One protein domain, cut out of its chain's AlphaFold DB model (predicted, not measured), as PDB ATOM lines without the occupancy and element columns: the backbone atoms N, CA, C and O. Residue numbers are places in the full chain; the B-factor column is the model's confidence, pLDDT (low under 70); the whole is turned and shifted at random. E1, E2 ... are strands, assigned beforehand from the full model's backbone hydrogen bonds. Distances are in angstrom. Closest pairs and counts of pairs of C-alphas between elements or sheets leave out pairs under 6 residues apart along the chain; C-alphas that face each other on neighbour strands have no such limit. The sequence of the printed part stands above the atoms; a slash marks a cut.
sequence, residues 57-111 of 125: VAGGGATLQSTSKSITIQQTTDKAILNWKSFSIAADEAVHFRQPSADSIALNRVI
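This is residues 57 to 111 of the 125 residues of the protein "Filamentous hemagglutinin N-terminal domain-containing protein" of Nitrospira sp (UniProt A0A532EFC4). Two small sheets of three strands make a V: E2, E3 and E5 form one side, and E1, E4 and E6 the other. They come close where E2 begins, E3 ends and E4 and E6 begin, while the link of residues 85 to 93 bridges the wide end from E4 back to E5. The printed part has 55 residues, with no named helix and six named strands, E1 to E6 in order along the chain; the class is all strand. Both sheets are mixed, in the orders E1, E4, E6 and E2, E3, E5. The whole is compact and rounded, with a radius of gyration of the C-alphas of 11.1 A and spans of 29 by 23 by 16 A.

Find C-alpha 57 at (26.893, -38.951, 3.617); there E1 begins and runs to residue 59, 5.8 A. Next look at E2, residues 62 to 66, 13.3 A, and E3, residues 70 to 75, 15.8 A. E4 starts at C-alpha 79, at (27.890, -48.945, -0.976), and covers residues 79 to 84 in 16.6 A. Beyond residues 85 to 93 you reach E5, residues 94 to 98, 12.7 A. E6, residues 105 to 110, runs 16.4 A and ends at C-alpha 110, at (16.699, -41.329, 9.665).

Begin with E1, an edge strand antiparallel to E4 at 137 degrees; N 58 and O 81 are within hydrogen-bond range at 2.8 A. E2 and E3 form a hairpin, antiparallel at 167 degrees, with N 63 and O 74 at 2.9 A and N 72 and O 65 at 2.8 A. On the other side of E3 look for E5, parallel to it at 16 degrees, with N 73 and O 96 at 2.8 A. E4, the inner strand of its sheet, is parallel to E6 at 17 degrees, with N 82 and O 107 at 2.8 A. Between the sheets, the closest C-alphas of E2 and E4 are those of Ala 62 and Ala 80, 6.7 A apart; those of E3 and E6 are Gln 75 and Ala 106, 7.9 A apart. E3 and E4 meet only through their link. E4 and E5 are apart, and E5 and E6 are only just apart, at 8.2 A.

The two C-alphas farthest apart are those of Ser 68 and Asp 103, at 29.8 A. The printed part has no cut. Read along it and you meet tight links from E1 to E2, E2 to E3 and E3 to E4; the links from E4 to E5, 9 residues, and E5 to E6, 6 residues, are short. The mean pLDDT of the printed part is 96.4, and no printed residue is under 70.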
ATOM      1  N   VAL A  57      26.215 -37.675   3.876       97.50
ATOM      2  CA  VAL A  57      26.893 -38.951   3.617       97.50
ATOM      3  C   VAL A  57      27.679 -39.353   4.861       97.50
ATOM      4  O   VAL A  57      28.530 -38.601   5.327       97.50
ATOM      5  N   ALA A  58      27.369 -40.523   5.408       97.25
ATOM      6  CA  ALA A  58      28.000 -41.079   6.604       97.25
ATOM      7  C   ALA A  58      29.005 -42.197   6.284       97.25
ATOM      8  O   ALA A  58      29.814 -42.561   7.131       97.25
ATOM      9  N   GLY A  59      28.956 -42.754   5.074       97.62
ATOM     10  CA  GLY A  59      29.881 -43.785   4.616       97.62
ATOM     11  C   GLY A  59      29.792 -43.990   3.107       97.62
ATOM     12  O   GLY A  59      28.742 -43.746   2.510       97.62
ATOM     13  N   GLY A  60      30.893 -44.437   2.503       97.62
ATOM     14  CA  GLY A  60      31.027 -44.501   1.048       97.62
ATOM     15  C   GLY A  60      31.113 -43.112   0.410       97.62
ATOM     16  O   GLY A  60      31.581 -42.158   1.030       97.62
ATOM     17  N   GLY A  61      30.662 -43.010  -0.839       97.44
ATOM     18  CA  GLY A  61      30.673 -41.789  -1.642       97.44
ATOM     19  C   GLY A  61      29.328 -41.526  -2.314       97.44
ATOM     20  O   GLY A  61      28.796 -42.387  -3.023       97.44
ATOM     21  N   ALA A  62      28.794 -40.326  -2.089       98.12
ATOM     22  CA  ALA A  62      27.643 -39.785  -2.795       98.12
ATOM     23  C   ALA A  62      27.641 -38.247  -2.746       98.12
ATOM     24  O   ALA A  62      28.256 -37.642  -1.869       98.12
ATOM     25  N   THR A  63      26.920 -37.610  -3.661       98.19
ATOM     26  CA  THR A  63      26.611 -36.176  -3.611       98.19
ATOM     27  C   THR A  63      25.106 -35.965  -3.702       98.19
ATOM     28  O   THR A  63      24.387 -36.774  -4.288       98.19
ATOM     29  N   LEU A  64      24.619 -34.901  -3.063       98.00
ATOM     30  CA  LEU A  64      23.200 -34.564  -2.997       98.00
ATOM     31  C   LEU A  64      22.980 -33.222  -3.691       98.00
ATOM     32  O   LEU A  64      23.695 -32.257  -3.423       98.00
ATOM     33  N   GLN A  65      21.980 -33.166  -4.561       97.56
ATOM     34  CA  GLN A  65      21.567 -31.962  -5.273       97.56
ATOM     35  C   GLN A  65      20.061 -31.799  -5.114       97.56
ATOM     36  O   GLN A  65      19.295 -32.637  -5.587       97.56
ATOM     37  N   SER A  66      19.642 -30.730  -4.443       94.44
ATOM     38  CA  SER A  66      18.235 -30.479  -4.130       94.44
ATOM     39  C   SER A  66      17.665 -29.346  -4.980       94.44
ATOM     40  O   SER A  66      18.320 -28.329  -5.205       94.44
ATOM     41  N   THR A  67      16.422 -29.514  -5.414       93.62
ATOM     42  CA  THR A  67      15.562 -28.484  -6.003       93.62
ATOM     43  C   THR A  67      14.358 -28.246  -5.083       93.62
ATOM     44  O   THR A  67      14.298 -28.788  -3.981       93.62
ATOM     45  N   SER A  68      13.376 -27.454  -5.522       91.06
ATOM     46  CA  SER A  68      12.146 -27.226  -4.752       91.06
ATOM     47  C   SER A  68      11.263 -28.467  -4.597       91.06
ATOM     48  O   SER A  68      10.481 -28.514  -3.654       91.06
ATOM     49  N   LYS A  69      11.360 -29.450  -5.503       94.06
ATOM     50  CA  LYS A  69      10.505 -30.655  -5.509       94.06
ATOM     51  C   LYS A  69      11.269 -31.962  -5.684       94.06
ATOM     52  O   LYS A  69      10.666 -33.029  -5.730       94.06
ATOM     53  N   SER A  70      12.590 -31.917  -5.818       96.19
ATOM     54  CA  SER A  70      13.367 -33.135  -6.008       96.19
ATOM     55  C   SER A  70      14.729 -33.108  -5.343       96.19
ATOM     56  O   SER A  70      15.343 -32.053  -5.202       96.19
ATOM     57  N   ILE A  71      15.226 -34.288  -4.980       97.88
ATOM     58  CA  ILE A  71      16.623 -34.501  -4.598       97.88
ATOM     59  C   ILE A  71      17.219 -35.542  -5.538       97.88
ATOM     60  O   ILE A  71      16.710 -36.656  -5.643       97.88
ATOM     61  N   THR A  72      18.318 -35.203  -6.202       98.44
ATOM     62  CA  THR A  72      19.145 -36.172  -6.927       98.44
ATOM     63  C   THR A  72      20.338 -36.556  -6.066       98.44
ATOM     64  O   THR A  72      21.078 -35.697  -5.589       98.44
ATOM     65  N   ILE A  73      20.520 -37.858  -5.879       98.56
ATOM     66  CA  ILE A  73      21.610 -38.457  -5.117       98.56
ATOM     67  C   ILE A  73      22.497 -39.190  -6.113       98.56
ATOM     68  O   ILE A  73      22.117 -40.239  -6.635       98.56
ATOM     69  N   GLN A  74      23.673 -38.637  -6.387       98.62
ATOM     70  CA  GLN A  74      24.674 -39.280  -7.229       98.62
ATOM     71  C   GLN A  74      25.612 -40.094  -6.346       98.62
ATOM     72  O   GLN A  74      26.536 -39.553  -5.745       98.62
ATOM     73  N   GLN A  75      25.372 -41.398  -6.259       98.69
ATOM     74  CA  GLN A  75      26.248 -42.333  -5.565       98.69
ATOM     75  C   GLN A  75      27.446 -42.670  -6.463       98.69
ATOM     76  O   GLN A  75      27.289 -42.924  -7.656       98.69
ATOM     77  N   THR A  76      28.650 -42.637  -5.894       98.31
ATOM     78  CA  THR A  76      29.924 -42.839  -6.611       98.31
ATOM     79  C   THR A  76      30.660 -44.111  -6.191       98.31
ATOM     80  O   THR A  76      31.688 -44.445  -6.767       98.31
ATOM     81  N   THR A  77      30.141 -44.830  -5.197       98.44
ATOM     82  CA  THR A  77      30.716 -46.072  -4.653       98.44
ATOM     83  C   THR A  77      29.656 -47.165  -4.621       98.44
ATOM     84  O   THR A  77      28.474 -46.845  -4.553       98.44
ATOM     85  N   ASP A  78      30.041 -48.440  -4.596       98.31
ATOM     86  CA  ASP A  78      29.076 -49.555  -4.597       98.31
ATOM     87  C   ASP A  78      28.186 -49.595  -3.347       98.31
ATOM     88  O   ASP A  78      27.077 -50.123  -3.376       98.31
ATOM     89  N   LYS A  79      28.649 -49.029  -2.229       98.56
ATOM     90  CA  LYS A  79      27.890 -48.945  -0.976       98.56
ATOM     91  C   LYS A  79      27.982 -47.535  -0.415       98.56
ATOM     92  O   LYS A  79      29.082 -47.065  -0.138       98.56
ATOM     93  N   ALA A  80      26.839 -46.896  -0.187       98.44
ATOM     94  CA  ALA A  80      26.762 -45.588   0.457       98.44
ATOM     95  C   ALA A  80      25.780 -45.604   1.632       98.44
ATOM     96  O   ALA A  80      24.768 -46.305   1.605       98.44
ATOM     97  N   ILE A  81      26.075 -44.810   2.659       98.38
ATOM     98  CA  ILE A  81      25.195 -44.580   3.808       98.38
ATOM     99  C   ILE A  81      24.867 -43.093   3.855       98.38
ATOM    100  O   ILE A  81      25.773 -42.259   3.894       98.38
ATOM    101  N   LEU A  82      23.579 -42.767   3.885       98.31
ATOM    102  CA  LEU A  82      23.069 -41.410   4.009       98.31
ATOM    103  C   LEU A  82      22.263 -41.290   5.301       98.31
ATOM    104  O   LEU A  82      21.281 -42.006   5.497       98.31
ATOM    105  N   ASN A  83      22.685 -40.380   6.173       97.25
ATOM    106  CA  ASN A  83      21.937 -39.992   7.360       97.25
ATOM    107  C   ASN A  83      21.024 -38.809   7.028       97.25
ATOM    108  O   ASN A  83      21.436 -37.891   6.325       97.25
ATOM    109  N   TRP A  84      19.814 -38.817   7.575       96.00
ATOM    110  CA  TRP A  84      18.774 -37.814   7.352       96.00
ATOM    111  C   TRP A  84      18.157 -37.395   8.681       96.00
ATOM    112  O   TRP A  84      17.989 -38.232   9.564       96.00
ATOM    113  N   LYS A  85      17.742 -36.138   8.831       93.25
ATOM    114  CA  LYS A  85      16.919 -35.734   9.982       93.25
ATOM    115  C   LYS A  85      15.480 -36.212   9.814       93.25
ATOM    116  O   LYS A  85      14.917 -36.801  10.724       93.25
ATOM    117  N   SER A  86      14.903 -36.029   8.636       92.56
ATOM    118  CA  SER A  86      13.638 -36.650   8.247       92.56
ATOM    119  C   SER A  86      13.756 -37.187   6.829       92.56
ATOM    120  O   SER A  86      14.518 -36.654   6.023       92.56
ATOM    121  N   PHE A  87      13.005 -38.239   6.519       94.12
ATOM    122  CA  PHE A  87      12.899 -38.758   5.163       94.12
ATOM    123  C   PHE A  87      11.427 -38.995   4.845       94.12
ATOM    124  O   PHE A  87      10.847 -39.990   5.271       94.12
ATOM    125  N   SER A  88      10.847 -38.056   4.107       92.88
ATOM    126  CA  SER A  88       9.489 -38.120   3.576       92.88
ATOM    127  C   SER A  88       9.525 -37.657   2.118       92.88
ATOM    128  O   SER A  88      10.520 -37.084   1.676       92.88
ATOM    129  N   ILE A  89       8.492 -37.977   1.341       92.81
ATOM    130  CA  ILE A  89       8.352 -37.540  -0.055       92.81
ATOM    131  C   ILE A  89       6.856 -37.318  -0.289       92.81
ATOM    132  O   ILE A  89       6.070 -38.254  -0.125       92.81
ATOM    133  N   ALA A  90       6.445 -36.091  -0.608       91.12
ATOM    134  CA  ALA A  90       5.060 -35.783  -0.955       91.12
ATOM    135  C   ALA A  90       4.706 -36.305  -2.358       91.12
ATOM    136  O   ALA A  90       5.573 -36.681  -3.145       91.12
ATOM    137  N   ALA A  91       3.412 -36.324  -2.688       89.06
ATOM    138  CA  ALA A  91       2.917 -36.890  -3.946       89.06
ATOM    139  C   ALA A  91       3.476 -36.206  -5.211       89.06
ATOM    140  O   ALA A  91       3.532 -36.834  -6.267       89.06
ATOM    141  N   ASP A  92       3.878 -34.937  -5.120       90.56
ATOM    142  CA  ASP A  92       4.457 -34.148  -6.210       90.56
ATOM    143  C   ASP A  92       5.975 -33.934  -6.075       90.56
ATOM    144  O   ASP A  92       6.545 -33.079  -6.759       90.56
ATOM    145  N   GLU A  93       6.631 -34.720  -5.219       94.44
ATOM    146  CA  GLU A  93       8.068 -34.676  -4.967       94.44
ATOM    147  C   GLU A  93       8.764 -35.980  -5.385       94.44
ATOM    148  O   GLU A  93       8.137 -37.030  -5.536       94.44
ATOM    149  N   ALA A  94      10.086 -35.934  -5.565       96.69
ATOM    150  CA  ALA A  94      10.862 -37.118  -5.932       96.69
ATOM    151  C   ALA A  94      12.273 -37.147  -5.334       96.69
ATOM    152  O   ALA A  94      12.956 -36.131  -5.223       96.69
ATOM    153  N   VAL A  95      12.760 -38.351  -5.036       97.56
ATOM    154  CA  VAL A  95      14.168 -38.593  -4.702       97.56
ATOM    155  C   VAL A  95      14.734 -39.592  -5.702       97.56
ATOM    156  O   VAL A  95      14.245 -40.713  -5.819       97.56
ATOM    157  N   HIS A  96      15.763 -39.186  -6.439       98.06
ATOM    158  CA  HIS A  96      16.381 -39.990  -7.487       98.06
ATOM    159  C   HIS A  96      17.755 -40.481  -7.048       98.06
ATOM    160  O   HIS A  96      18.678 -39.686  -6.889       98.06
ATOM    161  N   PHE A  97      17.914 -41.797  -6.923       98.19
ATOM    162  CA  PHE A  97      19.212 -42.422  -6.686       98.19
ATOM    163  C   PHE A  97      19.851 -42.800  -8.026       98.19
ATOM    164  O   PHE A  97      19.339 -43.642  -8.763       98.19
ATOM    165  N   ARG A  98      20.972 -42.158  -8.360       98.50
ATOM    166  CA  ARG A  98      21.848 -42.518  -9.481       98.50
ATOM    167  C   ARG A  98      22.996 -43.340  -8.911       98.50
ATOM    168  O   ARG A  98      23.891 -42.782  -8.279       98.50
ATOM    169  N   GLN A  99      22.936 -44.655  -9.084       98.44
ATOM    170  CA  GLN A  99      23.926 -45.586  -8.542       98.44
ATOM    171  C   GLN A  99      24.874 -46.100  -9.640       98.44
ATOM    172  O   GLN A  99      24.478 -46.109 -10.807       98.44
ATOM    173  N   PRO A 100      26.108 -46.522  -9.294       98.25
ATOM    174  CA  PRO A 100      27.077 -47.033 -10.268       98.25
ATOM    175  C   PRO A 100      26.591 -48.263 -11.047       98.25
ATOM    176  O   PRO A 100      26.860 -48.387 -12.240       98.25
ATOM    177  N   SER A 101      25.871 -49.165 -10.380       98.19
ATOM    178  CA  SER A 101      25.348 -50.407 -10.955       98.19
ATOM    179  C   SER A 101      24.059 -50.846 -10.255       98.19
ATOM    180  O   SER A 101      23.698 -50.310  -9.207       98.19
ATOM    181  N   ALA A 102      23.380 -51.853 -10.810       97.38
ATOM    182  CA  ALA A 102      22.201 -52.463 -10.191       97.38
ATOM    183  C   ALA A 102      22.521 -53.232  -8.892       97.38
ATOM    184  O   ALA A 102      21.641 -53.401  -8.054       97.38
ATOM    185  N   ASP A 103      23.778 -53.650  -8.706       98.06
ATOM    186  CA  ASP A 103      24.244 -54.344  -7.496       98.06
ATOM    187  C   ASP A 103      24.645 -53.372  -6.371       98.06
ATOM    188  O   ASP A 103      24.977 -53.782  -5.254       98.06
ATOM    189  N   SER A 104      24.644 -52.068  -6.659       98.44
ATOM    190  CA  SER A 104      25.002 -51.033  -5.697       98.44
ATOM    191  C   SER A 104      23.910 -50.841  -4.642       98.44
ATOM    192  O   SER A 104      22.715 -50.861  -4.931       98.44
ATOM    193  N   ILE A 105      24.308 -50.559  -3.403       98.19
ATOM    194  CA  ILE A 105      23.397 -50.400  -2.263       98.19
ATOM    195  C   ILE A 105      23.501 -48.984  -1.692       98.19
ATOM    196  O   ILE A 105      24.599 -48.488  -1.425       98.19
ATOM    197  N   ALA A 106      22.351 -48.359  -1.445       98.12
ATOM    198  CA  ALA A 106      22.223 -47.115  -0.691       98.12
ATOM    199  C   ALA A 106      21.442 -47.378   0.605       98.12
ATOM    200  O   ALA A 106      20.276 -47.769   0.562       98.12
ATOM    201  N   LEU A 107      22.062 -47.151   1.762       97.88
ATOM    202  CA  LEU A 107      21.392 -47.223   3.058       97.88
ATOM    203  C   LEU A 107      20.952 -45.824   3.494       97.88
ATOM    204  O   LEU A 107      21.791 -44.959   3.732       97.88
ATOM    205  N   ASN A 108      19.647 -45.626   3.665       97.12
ATOM    206  CA  ASN A 108      19.076 -44.385   4.186       97.12
ATOM    207  C   ASN A 108      18.724 -44.556   5.666       97.12
ATOM    208  O   ASN A 108      17.896 -45.396   6.014       97.12
ATOM    209  N   ARG A 109      19.343 -43.763   6.545       96.50
ATOM    210  CA  ARG A 109      19.113 -43.789   7.995       96.50
ATOM    211  C   ARG A 109      18.511 -42.466   8.454       96.50
ATOM    212  O   ARG A 109      19.155 -41.430   8.347       96.50
ATOM    213  N   VAL A 110      17.308 -42.501   9.020       94.06
ATOM    214  CA  VAL A 110      16.699 -41.329   9.665       94.06
ATOM    215  C   VAL A 110      17.154 -41.278  11.123       94.06
ATOM    216  O   VAL A 110      16.993 -42.249  11.854       94.06
ATOM    217  N   ILE A 111      17.766 -40.165  11.521       91.00
ATOM    218  CA  ILE A 111      18.329 -39.921  12.856       91.00
ATOM    219  C   ILE A 111      17.661 -38.738  13.576       91.00
ATOM    220  O   ILE A 111      18.119 -38.352  14.646       91.00
TER     221      ILE A 111